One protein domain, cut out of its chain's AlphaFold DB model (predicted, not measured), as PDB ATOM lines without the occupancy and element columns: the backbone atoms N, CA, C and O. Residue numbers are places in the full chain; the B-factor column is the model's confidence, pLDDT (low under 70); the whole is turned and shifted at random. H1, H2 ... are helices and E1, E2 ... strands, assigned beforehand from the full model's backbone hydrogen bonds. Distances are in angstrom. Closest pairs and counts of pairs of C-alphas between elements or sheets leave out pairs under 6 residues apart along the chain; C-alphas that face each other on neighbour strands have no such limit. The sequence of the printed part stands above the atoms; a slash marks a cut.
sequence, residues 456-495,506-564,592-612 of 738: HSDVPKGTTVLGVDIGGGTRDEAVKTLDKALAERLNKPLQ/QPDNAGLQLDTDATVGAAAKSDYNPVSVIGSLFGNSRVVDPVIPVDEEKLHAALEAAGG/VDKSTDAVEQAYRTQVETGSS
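Overview. This is residues 456 to 495, 506 to 564 and 592 to 612 of the 738 residues of an uncharacterized protein of Streptomyces sp. NWU339 (UniProt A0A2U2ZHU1). Crossed helices make a rod: H4 and H5 toward one end, H1 across H2 nearer the middle, H3 at the other end. The printed part has 120 residues, with E1 then H1 to H5, mostly helix. It spans 56 by 24 by 22 A, only just loose, radius of gyration of the C-alphas 16.5 A.

Along the chain. From C-alpha 592 at (140.909, 217.177, 209.058), H5 runs 24.6 A to C-alpha 609 at (131.030, 200.428, 224.202). Find H4 at residues 552 to 562, H1 at 475 to 490, H2 at 516 to 523, H3 at 532 to 536, E1 at 463 to 465.

Arrangement. H5 touches H4, about perpendicular at 85 degrees; the closest C-alphas, 592 and 559, are 6.2 A apart. H1 touches H2 at a steep tilt of 59 degrees. H1 also touches H5, C-alphas 489 and 607 closest at 5.9 A. Every O i to N i+4 pair is within hydrogen-bond range in H2, H3 and H4, 9 of 12 in H1, 12 of 14 in H5.

Size, cuts and confidence. Cuts separate C-alphas 495 and 506 by 9.1 A, 564 and 592 by 11.2 A. The link H3 to H4 is long. In the printed part 39 residues have pLDDT under 70, among them residues 521 to 545.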
ATOM      1  N   HIS A 456     125.534 172.852 208.383       53.47
ATOM      2  CA  HIS A 456     125.148 173.978 207.522       53.47
ATOM      3  C   HIS A 456     125.444 175.358 208.156       53.47
ATOM      4  O   HIS A 456     124.988 176.382 207.660       53.47
ATOM      5  N   SER A 457     126.181 175.385 209.269       57.62
ATOM      6  CA  SER A 457     126.607 176.591 209.972       57.62
ATOM      7  C   SER A 457     127.973 177.051 209.450       57.62
ATOM      8  O   SER A 457     128.996 176.545 209.912       57.62
ATOM      9  N   ASP A 458     128.002 178.011 208.520       65.44
ATOM     10  CA  ASP A 458     129.256 178.643 208.060       65.44
ATOM     11  C   ASP A 458     129.989 179.377 209.196       65.44
ATOM     12  O   ASP A 458     131.207 179.543 209.151       65.44
ATOM     13  N   VAL A 459     129.255 179.824 210.222       66.31
ATOM     14  CA  VAL A 459     129.823 180.504 211.392       66.31
ATOM     15  C   VAL A 459     129.873 179.538 212.587       66.31
ATOM     16  O   VAL A 459     128.826 179.022 212.995       66.31
ATOM     17  N   PRO A 460     131.049 179.291 213.202       72.38
ATOM     18  CA  PRO A 460     131.167 178.422 214.374       72.38
ATOM     19  C   PRO A 460     130.296 178.880 215.555       72.38
ATOM     20  O   PRO A 460     130.140 180.074 215.805       72.38
ATOM     21  N   LYS A 461     129.742 177.934 216.320       65.25
ATOM     22  CA  LYS A 461     128.917 178.227 217.511       65.25
ATOM     23  C   LYS A 461     129.746 178.896 218.613       65.25
ATOM     24  O   LYS A 461     130.870 178.467 218.862       65.25
ATOM     25  N   GLY A 462     129.181 179.905 219.283       62.91
ATOM     26  CA  GLY A 462     129.900 180.717 220.275       62.91
ATOM     27  C   GLY A 462     130.857 181.745 219.657       62.91
ATOM     28  O   GLY A 462     131.870 182.088 220.269       62.91
ATOM     29  N   THR A 463     130.559 182.198 218.435       69.50
ATOM     30  CA  THR A 463     131.261 183.305 217.775       69.50
ATOM     31  C   THR A 463     130.475 184.585 218.003       69.50
ATOM     32  O   THR A 463     129.312 184.681 217.621       69.50
ATOM     33  N   THR A 464     131.118 185.572 218.612       73.00
ATOM     34  CA  THR A 464     130.499 186.809 219.078       73.00
ATOM     35  C   THR A 464     131.243 188.009 218.498       73.00
ATOM     36  O   THR A 464     132.460 188.114 218.628       73.00
ATOM     37  N   VAL A 465     130.515 188.944 217.893       77.38
ATOM     38  CA  VAL A 465     131.054 190.221 217.402       77.38
ATOM     39  C   VAL A 465     130.396 191.333 218.206       77.38
ATOM     40  O   VAL A 465     129.172 191.392 218.271       77.38
ATOM     41  N   LEU A 466     131.182 192.202 218.849       69.50
ATOM     42  CA  LEU A 466     130.676 193.380 219.583       69.50
ATOM     43  C   LEU A 466     129.601 193.068 220.659       69.50
ATOM     44  O   LEU A 466     128.757 193.901 220.993       69.50
ATOM     45  N   GLY A 467     129.631 191.851 221.213       67.12
ATOM     46  CA  GLY A 467     128.648 191.340 222.180       67.12
ATOM     47  C   GLY A 467     127.407 190.671 221.569       67.12
ATOM     48  O   GLY A 467     126.568 190.173 222.316       67.12
ATOM     49  N   VAL A 468     127.294 190.617 220.239       78.88
ATOM     50  CA  VAL A 468     126.228 189.929 219.494       78.88
ATOM     51  C   VAL A 468     126.694 188.520 219.123       78.88
ATOM     52  O   VAL A 468     127.705 188.371 218.436       78.88
ATOM     53  N   ASP A 469     125.983 187.479 219.565       77.44
ATOM     54  CA  ASP A 469     126.254 186.106 219.116       77.44
ATOM     55  C   ASP A 469     125.753 185.916 217.677       77.44
ATOM     56  O   ASP A 469     124.592 186.180 217.365       77.44
ATOM     57  N   ILE A 470     126.655 185.472 216.805       77.69
ATOM     58  CA  ILE A 470     126.408 185.206 215.381       77.69
ATOM     59  C   ILE A 470     126.664 183.731 215.022       77.69
ATOM     60  O   ILE A 470     126.605 183.342 213.855       77.69
ATOM     61  N   GLY A 471     127.004 182.906 216.017       73.12
ATOM     62  CA  GLY A 471     127.456 181.535 215.820       73.12
ATOM     63  C   GLY A 471     126.338 180.524 215.566       73.12
ATOM     64  O   GLY A 471     125.293 180.534 216.205       73.12
ATOM     65  N   GLY A 472     126.592 179.556 214.684       70.69
ATOM     66  CA  GLY A 472     125.692 178.428 214.433       70.69
ATOM     67  C   GLY A 472     124.655 178.632 213.326       70.69
ATOM     68  O   GLY A 472     123.979 177.661 212.986       70.69
ATOM     69  N   GLY A 473     124.552 179.828 212.746       73.69
ATOM     70  CA  GLY A 473     123.770 180.091 211.534       73.69
ATOM     71  C   GLY A 473     124.597 179.998 210.247       73.69
ATOM     72  O   GLY A 473     125.815 179.790 210.276       73.69
ATOM     73  N   THR A 474     123.925 180.184 209.114       77.94
ATOM     74  CA  THR A 474     124.564 180.487 207.820       77.94
ATOM     75  C   THR A 474     125.191 181.887 207.831       77.94
ATOM     76  O   THR A 474     124.831 182.734 208.658       77.94
ATOM     77  N   ARG A 475     126.095 182.179 206.883       73.56
ATOM     78  CA  ARG A 475     126.695 183.524 206.741       73.56
ATOM     79  C   ARG A 475     125.629 184.624 206.609       73.56
ATOM     80  O   ARG A 475     125.723 185.665 207.253       73.56
ATOM     81  N   ASP A 476     124.582 184.350 205.836       73.88
ATOM     82  CA  ASP A 476     123.431 185.223 205.604       73.88
ATOM     83  C   ASP A 476     122.611 185.561 206.856       73.88
ATOM     84  O   ASP A 476     122.033 186.648 206.942       73.88
ATOM     85  N   GLU A 477     122.492 184.619 207.790       76.88
ATOM     86  CA  GLU A 477     121.760 184.797 209.049       76.88
ATOM     87  C   GLU A 477     122.612 185.538 210.078       76.88
ATOM     88  O   GLU A 477     122.101 186.416 210.774       76.88
ATOM     89  N   ALA A 478     123.915 185.251 210.118       77.38
ATOM     90  CA  ALA A 478     124.882 185.985 210.926       77.38
ATOM     91  C   ALA A 478     124.923 187.475 210.543       77.38
ATOM     92  O   ALA A 478     124.764 188.324 211.419       77.38
ATOM     93  N   VAL A 479     125.020 187.798 209.245       80.44
ATOM     94  CA  VAL A 479     124.977 189.188 208.746       80.44
ATOM     95  C   VAL A 479     123.678 189.887 209.167       80.44
ATOM     96  O   VAL A 479     123.729 190.932 209.806       80.44
ATOM     97  N   LYS A 480     122.508 189.279 208.915       81.38
ATOM     98  CA  LYS A 480     121.191 189.861 209.266       81.38
ATOM     99  C   LYS A 480     120.937 189.985 210.774       81.38
ATOM    100  O   LYS A 480     120.031 190.718 211.171       81.38
ATOM    101  N   THR A 481     121.665 189.237 211.602       80.38
ATOM    102  CA  THR A 481     121.576 189.319 213.069       80.38
ATOM    103  C   THR A 481     122.487 190.422 213.599       80.38
ATOM    104  O   THR A 481     122.060 191.207 214.442       80.38
ATOM    105  N   LEU A 482     123.707 190.514 213.062       81.38
ATOM    106  CA  LEU A 482     124.702 191.516 213.433       81.38
ATOM    107  C   LEU A 482     124.264 192.935 213.035       81.38
ATOM    108  O   LEU A 482     124.262 193.821 213.883       81.38
ATOM    109  N   ASP A 483     123.791 193.106 211.796       83.50
ATOM    110  CA  ASP A 483     123.179 194.333 211.262       83.50
ATOM    111  C   ASP A 483     122.081 194.876 212.197       83.50
ATOM    112  O   ASP A 483     122.224 195.940 212.801       83.50
ATOM    113  N   LYS A 484     121.026 194.087 212.438       83.06
ATOM    114  CA  LYS A 484     119.897 194.491 213.297       83.06
ATOM    115  C   LYS A 484     120.281 194.785 214.744       83.06
ATOM    116  O   LYS A 484     119.645 195.625 215.372       83.06
ATOM    117  N   ALA A 485     121.262 194.072 215.292       79.31
ATOM    118  CA  ALA A 485     121.698 194.259 216.673       79.31
ATOM    119  C   ALA A 485     122.625 195.474 216.852       79.31
ATOM    120  O   ALA A 485     122.760 195.976 217.971       79.31
ATOM    121  N   LEU A 486     123.256 195.949 215.772       77.81
ATOM    122  CA  LEU A 486     124.181 197.081 215.792       77.81
ATOM    123  C   LEU A 486     123.641 198.349 215.123       77.81
ATOM    124  O   LEU A 486     124.193 199.407 215.402       77.81
ATOM    125  N   ALA A 487     122.563 198.303 214.336       79.06
ATOM    126  CA  ALA A 487     121.982 199.470 213.657       79.06
ATOM    127  C   ALA A 487     121.818 200.698 214.584       79.06
ATOM    128  O   ALA A 487     122.352 201.770 214.296       79.06
ATOM    129  N   GLU A 488     121.201 200.530 215.763       79.31
ATOM    130  CA  GLU A 488     121.039 201.596 216.775       79.31
ATOM    131  C   GLU A 488     122.353 202.085 217.423       79.31
ATOM    132  O   GLU A 488     122.337 203.048 218.188       79.31
ATOM    133  N   ARG A 489     123.491 201.426 217.181       76.94
ATOM    134  CA  ARG A 489     124.831 201.867 217.616       76.94
ATOM    135  C   ARG A 489     125.626 202.495 216.475       76.94
ATOM    136  O   ARG A 489     126.313 203.485 216.707       76.94
ATOM    137  N   LEU A 490     125.513 201.930 215.272       80.88
ATOM    138  CA  LEU A 490     126.195 202.378 214.058       80.88
ATOM    139  C   LEU A 490     125.666 203.738 213.589       80.88
ATOM    140  O   LEU A 490     126.466 204.575 213.201       80.88
ATOM    141  N   ASN A 491     124.353 203.977 213.702       81.88
ATOM    142  CA  ASN A 491     123.685 205.233 213.316       81.88
ATOM    143  C   ASN A 491     123.751 206.337 214.404       81.88
ATOM    144  O   ASN A 491     123.125 207.388 214.257       81.88
ATOM    145  N   LYS A 492     124.446 206.131 215.537       83.62
ATOM    146  CA  LYS A 492     124.560 207.169 216.583       83.62
ATOM    147  C   LYS A 492     125.547 208.260 216.159       83.62
ATOM    148  O   LYS A 492     126.701 207.921 215.886       83.62
ATOM    149  N   PRO A 493     125.173 209.552 216.209       87.25
ATOM    150  CA  PRO A 493     126.126 210.636 216.002       87.25
ATOM    151  C   PRO A 493     127.310 210.554 216.975       87.25
ATOM    152  O   PRO A 493     127.120 210.348 218.179       87.25
ATOM    153  N   LEU A 494     128.526 210.740 216.459       85.25
ATOM    154  CA  LEU A 494     129.690 211.030 217.291       85.25
ATOM    155  C   LEU A 494     129.589 212.476 217.767       85.25
ATOM    156  O   LEU A 494     129.281 213.373 216.984       85.25
ATOM    157  N   GLN A 495     129.939 212.714 219.026       87.69
ATOM    158  CA  GLN A 495     130.171 214.062 219.532       87.69
ATOM    159  C   GLN A 495     131.652 214.407 219.357       87.69
ATOM    160  O   GLN A 495     132.509 213.815 220.010       87.69
ATOM    161  N   GLN A 506     127.535 212.564 211.860       87.50
ATOM    162  CA  GLN A 506     126.776 211.353 211.516       87.50
ATOM    163  C   GLN A 506     127.691 210.332 210.810       87.50
ATOM    164  O   GLN A 506     128.213 210.669 209.743       87.50
ATOM    165  N   PRO A 507     127.868 209.103 211.342       85.38
ATOM    166  CA  PRO A 507     128.768 208.091 210.773       85.38
ATOM    167  C   PRO A 507     128.488 207.781 209.305       85.38
ATOM    168  O   PRO A 507     129.402 207.770 208.483       85.38
ATOM    169  N   ASP A 508     127.209 207.622 208.967       83.19
ATOM    170  CA  ASP A 508     126.745 207.220 207.642       83.19
ATOM    171  C   ASP A 508     127.102 208.246 206.552       83.19
ATOM    172  O   ASP A 508     127.473 207.870 205.440       83.19
ATOM    173  N   ASN A 509     127.057 209.538 206.891       82.69
ATOM    174  CA  ASN A 509     127.471 210.629 206.002       82.69
ATOM    175  C   ASN A 509     128.999 210.780 205.954       82.69
ATOM    176  O   ASN A 509     129.541 211.208 204.940       82.69
ATOM    177  N   ALA A 510     129.684 210.412 207.039       80.31
ATOM    178  CA  ALA A 510     131.133 210.471 207.189       80.31
ATOM    179  C   ALA A 510     131.868 209.219 206.685       80.31
ATOM    180  O   ALA A 510     133.053 209.064 206.955       80.31
ATOM    181  N   GLY A 511     131.189 208.300 205.991       80.94
ATOM    182  CA  GLY A 511     131.841 207.108 205.443       80.94
ATOM    183  C   GLY A 511     132.307 206.088 206.488       80.94
ATOM    184  O   GLY A 511     133.068 205.184 206.154       80.94
ATOM    185  N   LEU A 512     131.860 206.228 207.739       81.56
ATOM    186  CA  LEU A 512     132.194 205.358 208.862       81.56
ATOM    187  C   LEU A 512     131.121 204.272 208.969       81.56
ATOM    188  O   LEU A 512     130.023 204.529 209.462       81.56
ATOM    189  N   GLN A 513     131.423 203.067 208.482       81.31
ATOM    190  CA  GLN A 513     130.470 201.954 208.443       81.31
ATOM    191  C   GLN A 513     131.104 200.634 208.877       81.31
ATOM    192  O   GLN A 513     132.287 200.389 208.666       81.31
ATOM    193  N   LEU A 514     130.291 199.743 209.446       79.81
ATOM    194  CA  LEU A 514     130.687 198.359 209.704       79.81
ATOM    195  C   LEU A 514     130.471 197.512 208.444       79.81
ATOM    196  O   LEU A 514     129.326 197.246 208.067       79.81
ATOM    197  N   ASP A 515     131.548 196.988 207.853       80.25
ATOM    198  CA  ASP A 515     131.425 195.936 206.844       80.25
ATOM    199  C   ASP A 515     131.080 194.620 207.543       80.25
ATOM    200  O   ASP A 515     131.925 193.810 207.942       80.25
ATOM    201  N   THR A 516     129.778 194.435 207.715       77.75
ATOM    202  CA  THR A 516     129.169 193.257 208.329       77.75
ATOM    203  C   THR A 516     129.495 191.996 207.516       77.75
ATOM    204  O   THR A 516     129.695 190.922 208.085       77.75
ATOM    205  N   ASP A 517     129.639 192.117 206.194       76.12
ATOM    206  CA  ASP A 517     129.942 191.012 205.290       76.12
ATOM    207  C   ASP A 517     131.410 190.568 205.414       76.12
ATOM    208  O   ASP A 517     131.681 189.369 205.564       76.12
ATOM    209  N   ALA A 518     132.366 191.502 205.424       74.50
ATOM    210  CA  ALA A 518     133.778 191.220 205.679       74.50
ATOM    211  C   ALA A 518     134.015 190.742 207.116       74.50
ATOM    212  O   ALA A 518     134.762 189.784 207.311       74.50
ATOM    213  N   THR A 519     133.331 191.324 208.105       75.56
ATOM    214  CA  THR A 519     133.416 190.914 209.518       75.56
ATOM    215  C   THR A 519     132.966 189.462 209.702       75.56
ATOM    216  O   THR A 519     133.722 188.629 210.209       75.56
ATOM    217  N   VAL A 520     131.776 189.098 209.206       74.12
ATOM    218  CA  VAL A 520     131.305 187.701 209.244       74.12
ATOM    219  C   VAL A 520     132.158 186.809 208.322       74.12
ATOM    220  O   VAL A 520     132.409 185.647 208.634       74.12
ATOM    221  N   GLY A 521     132.679 187.338 207.212       66.31
ATOM    222  CA  GLY A 521     133.593 186.639 206.298       66.31
ATOM    223  C   GLY A 521     135.005 186.388 206.852       66.31
ATOM    224  O   GLY A 521     135.701 185.497 206.349       66.31
ATOM    225  N   ALA A 522     135.429 187.141 207.869       67.31
ATOM    226  CA  ALA A 522     136.623 186.895 208.671       67.31
ATOM    227  C   ALA A 522     136.318 185.876 209.779       67.31
ATOM    228  O   ALA A 522     137.040 184.886 209.913       67.31
ATOM    229  N   ALA A 523     135.192 186.045 210.481       66.00
ATOM    230  CA  ALA A 523     134.703 185.108 211.492       66.00
ATOM    231  C   ALA A 523     134.531 183.671 210.950       66.00
ATOM    232  O   ALA A 523     134.927 182.708 211.604       66.00
ATOM    233  N   ALA A 524     134.009 183.525 209.727       61.84
ATOM    234  CA  ALA A 524     133.796 182.234 209.067       61.84
ATOM    235  C   ALA A 524     135.079 181.576 208.511       61.84
ATOM    236  O   ALA A 524     135.105 180.365 208.299       61.84
ATOM    237  N   LYS A 525     136.172 182.324 208.270       59.72
ATOM    238  CA  LYS A 525     137.412 181.738 207.707       59.72
ATOM    239  C   LYS A 525     138.185 180.857 208.688       59.72
ATOM    240  O   LYS A 525     138.982 180.028 208.251       59.72
ATOM    241  N   SER A 526     137.950 181.011 209.988       48.78
ATOM    242  CA  SER A 526     138.716 180.341 211.039       48.78
ATOM    243  C   SER A 526     137.902 179.256 211.744       48.78
ATOM    244  O   SER A 526     137.497 179.447 212.883       48.78
ATOM    245  N   ASP A 527     137.671 178.110 211.091       48.91
ATOM    246  CA  ASP A 527     138.248 176.818 211.525       48.91
ATOM    247  C   ASP A 527     137.732 175.610 210.718       48.91
ATOM    248  O   ASP A 527     136.716 174.998 211.039       48.91
ATOM    249  N   TYR A 528     138.527 175.170 209.739       48.56
ATOM    250  CA  TYR A 528     138.451 173.818 209.160       48.56
ATOM    251  C   TYR A 528     139.592 172.912 209.678       48.56
ATOM    252  O   TYR A 528     140.066 172.015 208.980       48.56
ATOM    253  N   ASN A 529     140.060 173.139 210.914       44.69
ATOM    254  CA  ASN A 529     141.115 172.350 211.555       44.69
ATOM    255  C   ASN A 529     140.523 171.378 212.605       44.69
ATOM    256  O   ASN A 529     139.935 171.827 213.593       44.69
ATOM    257  N   PRO A 530     140.689 170.046 212.456       43.88
ATOM    258  CA  PRO A 530     140.079 169.064 213.356       43.88
ATOM    259  C   PRO A 530     140.614 169.098 214.797       43.88
ATOM    260  O   PRO A 530     139.956 168.567 215.689       43.88
ATOM    261  N   VAL A 531     141.773 169.719 215.055       45.44
ATOM    262  CA  VAL A 531     142.317 169.853 216.419       45.44
ATOM    263  C   VAL A 531     141.528 170.891 217.230       45.44
ATOM    264  O   VAL A 531     141.267 170.685 218.415       45.44
ATOM    265  N   SER A 532     141.073 171.968 216.583       48.59
ATOM    266  CA  SER A 532     140.343 173.081 217.209       48.59
ATOM    267  C   SER A 532     138.978 172.667 217.772       48.59
ATOM    268  O   SER A 532     138.545 173.186 218.800       48.59
ATOM    269  N   VAL A 533     138.318 171.697 217.129       49.25
ATOM    270  CA  VAL A 533     136.969 171.211 217.485       49.25
ATOM    271  C   VAL A 533     136.939 170.526 218.859       49.25
ATOM    272  O   VAL A 533     135.923 170.542 219.548       49.25
ATOM    273  N   ILE A 534     138.066 169.953 219.296       46.12
ATOM    274  CA  ILE A 534     138.192 169.361 220.636       46.12
ATOM    275  C   ILE A 534     138.298 170.461 221.707       46.12
ATOM    276  O   ILE A 534     137.804 170.274 222.814       46.12
ATOM    277  N   GLY A 535     138.881 171.620 221.377       45.34
ATOM    278  CA  GLY A 535     138.949 172.780 222.271       45.34
ATOM    279  C   GLY A 535     137.625 173.546 222.377       45.34
ATOM    280  O   GLY A 535     137.212 173.905 223.478       45.34
ATOM    281  N   SER A 536     136.910 173.752 221.264       47.12
ATOM    282  CA  SER A 536     135.640 174.501 221.273       47.12
ATOM    283  C   SER A 536     134.534 173.827 222.099       47.12
ATOM    284  O   SER A 536     133.684 174.518 222.655       47.12
ATOM    285  N   LEU A 537     134.594 172.501 222.278       50.25
ATOM    286  CA  LEU A 537     133.719 171.748 223.189       50.25
ATOM    287  C   LEU A 537     133.905 172.087 224.683       50.25
ATOM    288  O   LEU A 537     133.052 171.712 225.486       50.25
ATOM    289  N   PHE A 538     134.973 172.801 225.062       43.19
ATOM    290  CA  PHE A 538     135.272 173.196 226.446       43.19
ATOM    291  C   PHE A 538     135.192 174.713 226.711       43.19
ATOM    292  O   PHE A 538     135.631 175.171 227.764       43.19
ATOM    293  N   GLY A 539     134.561 175.490 225.817       41.69
ATOM    294  CA  GLY A 539     134.096 176.849 226.143       41.69
ATOM    295  C   GLY A 539     134.969 178.017 225.675       41.69
ATOM    296  O   GLY A 539     134.913 179.092 226.268       41.69
ATOM    297  N   ASN A 540     135.751 177.855 224.604       42.66
ATOM    298  CA  ASN A 540     136.404 178.984 223.933       42.66
ATOM    299  C   ASN A 540     135.397 179.813 223.109       42.66
ATOM    300  O   ASN A 540     135.301 179.632 221.893       42.66
ATOM    301  N   SER A 541     134.692 180.743 223.759       48.97
ATOM    302  CA  SER A 541     133.986 181.832 223.068       48.97
ATOM    303  C   SER A 541     134.963 182.623 222.198       48.97
ATOM    304  O   SER A 541     136.079 182.921 222.631       48.97
ATOM    305  N   ARG A 542     134.553 182.979 220.980       53.88
ATOM    306  CA  ARG A 542     135.393 183.716 220.028       53.88
ATOM    307  C   ARG A 542     134.877 185.128 219.855       53.88
ATOM    308  O   ARG A 542     133.846 185.322 219.222       53.88
ATOM    309  N   VAL A 543     135.617 186.093 220.392       56.38
ATOM    310  CA  VAL A 543     135.470 187.498 220.007       56.38
ATOM    311  C   VAL A 543     136.180 187.681 218.668       56.38
ATOM    312  O   VAL A 543     137.323 187.246 218.524       56.38
ATOM    313  N   VAL A 544     135.494 188.269 217.692       59.78
ATOM    314  CA  VAL A 544     136.073 188.660 216.400       59.78
ATOM    315  C   VAL A 544     135.936 190.170 216.260       59.78
ATOM    316  O   VAL A 544     134.839 190.706 216.437       59.78
ATOM    317  N   ASP A 545     137.051 190.835 215.967       61.78
ATOM    318  CA  ASP A 545     137.099 192.288 215.827       61.78
ATOM    319  C   ASP A 545     136.319 192.744 214.577       61.78
ATOM    320  O   ASP A 545     136.374 192.076 213.536       61.78
ATOM    321  N   PRO A 546     135.577 193.863 214.652       71.69
ATOM    322  CA  PRO A 546     134.822 194.384 213.519       71.69
ATOM    323  C   PRO A 546     135.739 194.911 212.409       71.69
ATOM    324  O   PRO A 546     136.693 195.646 212.663       71.69
ATOM    325  N   VAL A 547     135.393 194.608 211.157       74.25
ATOM    326  CA  VAL A 547     135.986 195.249 209.978       74.25
ATOM    327  C   VAL A 547     135.193 196.521 209.690       74.25
ATOM    328  O   VAL A 547     134.085 196.468 209.161       74.25
ATOM    329  N   ILE A 548     135.759 197.663 210.071       77.56
ATOM    330  CA  ILE A 548     135.203 198.997 209.820       77.56
ATOM    331  C   ILE A 548     136.033 199.629 208.693       77.56
ATOM    332  O   ILE A 548     137.092 200.185 208.982       77.56
ATOM    333  N   PRO A 549     135.648 199.496 207.409       76.69
ATOM    334  CA  PRO A 549     136.252 200.304 206.361       76.69
ATOM    335  C   PRO A 549     135.869 201.773 206.556       76.69
ATOM    336  O   PRO A 549     134.728 202.097 206.889       76.69
ATOM    337  N   VAL A 550     136.831 202.653 206.304       82.00
ATOM    338  CA  VAL A 550     136.629 204.100 206.268       82.00
ATOM    339  C   VAL A 550     136.646 204.539 204.813       82.00
ATOM    340  O   VAL A 550     137.584 204.239 204.079       82.00
ATOM    341  N   ASP A 551     135.613 205.257 204.395       84.94
ATOM    342  CA  ASP A 551     135.635 206.012 203.146       84.94
ATOM    343  C   ASP A 551     136.256 207.385 203.441       84.94
ATOM    344  O   ASP A 551     135.577 208.305 203.897       84.94
ATOM    345  N   GLU A 552     137.580 207.483 203.273       82.56
ATOM    346  CA  GLU A 552     138.376 208.664 203.647       82.56
ATOM    347  C   GLU A 552     137.894 209.949 202.950       82.56
ATOM    348  O   GLU A 552     137.902 211.015 203.562       82.56
ATOM    349  N   GLU A 553     137.399 209.855 201.710       85.25
ATOM    350  CA  GLU A 553     136.849 210.994 200.963       85.25
ATOM    351  C   GLU A 553     135.549 211.516 201.600       85.25
ATOM    352  O   GLU A 553     135.391 212.725 201.795       85.25
ATOM    353  N   LYS A 554     134.627 210.620 201.991       86.06
ATOM    354  CA  LYS A 554     133.419 211.003 202.747       86.06
ATOM    355  C   LYS A 554     133.749 211.500 204.146       86.06
ATOM    356  O   LYS A 554     133.114 212.449 204.602       86.06
ATOM    357  N   LEU A 555     134.725 210.895 204.820       84.69
ATOM    358  CA  LEU A 555     135.149 211.333 206.146       84.69
ATOM    359  C   LEU A 555     135.740 212.746 206.089       84.69
ATOM    360  O   LEU A 555     135.360 213.581 206.903       84.69
ATOM    361  N   HIS A 556     136.581 213.043 205.092       85.12
ATOM    362  CA  HIS A 556     137.117 214.386 204.863       85.12
ATOM    363  C   HIS A 556     135.992 215.398 204.618       85.12
ATOM    364  O   HIS A 556     135.859 216.359 205.372       85.12
ATOM    365  N   ALA A 557     135.116 215.141 203.640       85.94
ATOM    366  CA  ALA A 557     134.019 216.047 203.300       85.94
ATOM    367  C   ALA A 557     133.037 216.269 204.471       85.94
ATOM    368  O   ALA A 557     132.545 217.381 204.680       85.94
ATOM    369  N   ALA A 558     132.763 215.234 205.272       85.88
ATOM    370  CA  ALA A 558     131.914 215.349 206.453       85.88
ATOM    371  C   ALA A 558     132.611 216.068 207.623       85.88
ATOM    372  O   ALA A 558     131.943 216.787 208.366       85.88
ATOM    373  N   LEU A 559     133.933 215.928 207.778       82.94
ATOM    374  CA  LEU A 559     134.725 216.681 208.756       82.94
ATOM    375  C   LEU A 559     134.937 218.142 208.347       82.94
ATOM    376  O   LEU A 559     135.004 218.989 209.230       82.94
ATOM    377  N   GLU A 560     134.965 218.473 207.056       82.19
ATOM    378  CA  GLU A 560     134.899 219.863 206.584       82.19
ATOM    379  C   GLU A 560     133.512 220.468 206.844       82.19
ATOM    380  O   GLU A 560     133.408 221.561 207.402       82.19
ATOM    381  N   ALA A 561     132.438 219.740 206.516       81.31
ATOM    382  CA  ALA A 561     131.063 220.201 206.717       81.31
ATOM    383  C   ALA A 561     130.693 220.366 208.206       81.31
ATOM    384  O   ALA A 561     130.078 221.364 208.581       81.31
ATOM    385  N   ALA A 562     131.086 219.421 209.067       74.94
ATOM    386  CA  ALA A 562     130.930 219.533 210.520       74.94
ATOM    387  C   ALA A 562     131.959 220.493 211.143       74.94
ATOM    388  O   ALA A 562     131.691 221.136 212.156       74.94
ATOM    389  N   GLY A 563     133.140 220.611 210.536       67.75
ATOM    390  CA  GLY A 563     134.234 221.469 210.981       67.75
ATOM    391  C   GLY A 563     134.110 222.935 210.583       67.75
ATOM    392  O   GLY A 563     135.041 223.689 210.879       67.75
ATOM    393  N   GLY A 564     132.987 223.333 209.968       63.03
ATOM    394  CA  GLY A 564     132.623 224.720 209.685       63.03
ATOM    395  C   GLY A 564     132.896 225.603 210.901       63.03
ATOM    396  O   GLY A 564     132.311 225.414 211.970       63.03
ATOM    397  N   VAL A 592     141.510 218.404 209.617       85.00
ATOM    398  CA  VAL A 592     140.909 217.177 209.058       85.00
ATOM    399  C   VAL A 592     141.923 216.034 208.982       85.00
ATOM    400  O   VAL A 592     141.682 214.993 209.592       85.00
ATOM    401  N   ASP A 593     143.095 216.272 208.379       83.44
ATOM    402  CA  ASP A 593     144.205 215.306 208.277       83.44
ATOM    403  C   ASP A 593     144.558 214.645 209.620       83.44
ATOM    404  O   ASP A 593     144.816 213.446 209.690       83.44
ATOM    405  N   LYS A 594     144.586 215.429 210.707       83.88
ATOM    406  CA  LYS A 594     144.954 214.948 212.052       83.88
ATOM    407  C   LYS A 594     143.758 214.410 212.837       83.88
ATOM    408  O   LYS A 594     143.941 213.852 213.919       83.88
ATOM    409  N   SER A 595     142.545 214.603 212.330       84.44
ATOM    410  CA  SER A 595     141.301 214.190 212.979       84.44
ATOM    411  C   SER A 595     140.822 212.821 212.508       84.44
ATOM    412  O   SER A 595     140.225 212.119 213.317       84.44
ATOM    413  N   THR A 596     141.130 212.415 211.272       83.25
ATOM    414  CA  THR A 596     140.800 211.101 210.684       83.25
ATOM    415  C   THR A 596     141.037 209.937 211.658       83.25
ATOM    416  O   THR A 596     140.074 209.310 212.102       83.25
ATOM    417  N   ASP A 597     142.286 209.721 212.094       82.19
ATOM    418  CA  ASP A 597     142.663 208.652 213.038       82.19
ATOM    419  C   ASP A 597     141.878 208.714 214.360       82.19
ATOM    420  O   ASP A 597     141.457 207.693 214.909       82.19
ATOM    421  N   ALA A 598     141.696 209.923 214.900       83.50
ATOM    422  CA  ALA A 598     141.033 210.140 216.183       83.50
ATOM    423  C   ALA A 598     139.525 209.865 216.099       83.50
ATOM    424  O   ALA A 598     138.935 209.351 217.050       83.50
ATOM    425  N   VAL A 599     138.908 210.181 214.960       84.44
ATOM    426  CA  VAL A 599     137.481 209.985 214.686       84.44
ATOM    427  C   VAL A 599     137.179 208.522 214.345       84.44
ATOM    428  O   VAL A 599     136.164 207.995 214.802       84.44
ATOM    429  N   GLU A 600     138.077 207.813 213.657       82.44
ATOM    430  CA  GLU A 600     137.948 206.361 213.476       82.44
ATOM    431  C   GLU A 600     138.049 205.621 214.821       82.44
ATOM    432  O   GLU A 600     137.181 204.812 215.164       82.44
ATOM    433  N   GLN A 601     139.063 205.940 215.636       81.12
ATOM    434  CA  GLN A 601     139.222 205.364 216.977       81.12
ATOM    435  C   GLN A 601     138.020 205.694 217.879       81.12
ATOM    436  O   GLN A 601     137.572 204.833 218.645       81.12
ATOM    437  N   ALA A 602     137.450 206.899 217.754       83.38
ATOM    438  CA  ALA A 602     136.210 207.284 218.423       83.38
ATOM    439  C   ALA A 602     135.029 206.399 218.010       83.38
ATOM    440  O   ALA A 602     134.343 205.859 218.879       83.38
ATOM    441  N   TYR A 603     134.806 206.220 216.704       82.44
ATOM    442  CA  TYR A 603     133.704 205.409 216.190       82.44
ATOM    443  C   TYR A 603     133.843 203.944 216.602       82.44
ATOM    444  O   TYR A 603     132.900 203.368 217.142       82.44
ATOM    445  N   ARG A 604     135.041 203.364 216.457       81.06
ATOM    446  CA  ARG A 604     135.353 202.001 216.906       81.06
ATOM    447  C   ARG A 604     135.031 201.822 218.397       81.06
ATOM    448  O   ARG A 604     134.251 200.942 218.760       81.06
ATOM    449  N   THR A 605     135.510 202.737 219.245       80.31
ATOM    450  CA  THR A 605     135.218 202.742 220.690       80.31
ATOM    451  C   THR A 605     133.722 202.921 220.986       80.31
ATOM    452  O   THR A 605     133.186 202.274 221.888       80.31
ATOM    453  N   GLN A 606     133.007 203.767 220.237       80.12
ATOM    454  CA  GLN A 606     131.562 203.977 220.382       80.12
ATOM    455  C   GLN A 606     130.758 202.726 219.995       80.12
ATOM    456  O   GLN A 606     129.767 202.406 220.653       80.12
ATOM    457  N   VAL A 607     131.177 202.000 218.959       78.25
ATOM    458  CA  VAL A 607     130.529 200.768 218.491       78.25
ATOM    459  C   VAL A 607     130.757 199.617 219.486       78.25
ATOM    460  O   VAL A 607     129.800 198.924 219.852       78.25
ATOM    461  N   GLU A 608     131.978 199.483 220.016       76.00
ATOM    462  CA  GLU A 608     132.341 198.542 221.089       76.00
ATOM    463  C   GLU A 608     131.577 198.806 222.399       76.00
ATOM    464  O   GLU A 608     130.926 197.912 222.944       76.00
ATOM    465  N   THR A 609     131.613 200.045 222.899       74.12
ATOM    466  CA  THR A 609     131.030 200.428 224.202       74.12
ATOM    467  C   THR A 609     129.546 200.807 224.141       74.12
ATOM    468  O   THR A 609     128.916 201.029 225.178       74.12
ATOM    469  N   GLY A 610     128.979 200.950 222.939       66.88
ATOM    470  CA  GLY A 610     127.631 201.478 222.695       66.88
ATOM    471  C   GLY A 610     127.425 202.956 223.067       66.88
ATOM    472  O   GLY A 610     126.276 203.423 223.042       66.88
ATOM    473  N   SER A 611     128.497 203.672 223.431       68.19
ATOM    474  CA  SER A 611     128.463 204.936 224.180       68.19
ATOM    475  C   SER A 611     129.173 206.072 223.433       68.19
ATOM    476  O   SER A 611     130.389 206.041 223.255       68.19
ATOM    477  N   SER A 612     128.423 207.104 223.035       66.44
ATOM    478  CA  SER A 612     128.943 208.296 222.352       66.44
ATOM    479  C   SER A 612     129.627 209.253 223.336       66.44
ATOM    480  O   SER A 612     129.020 210.173 223.884       66.44
TER     481      SER A 612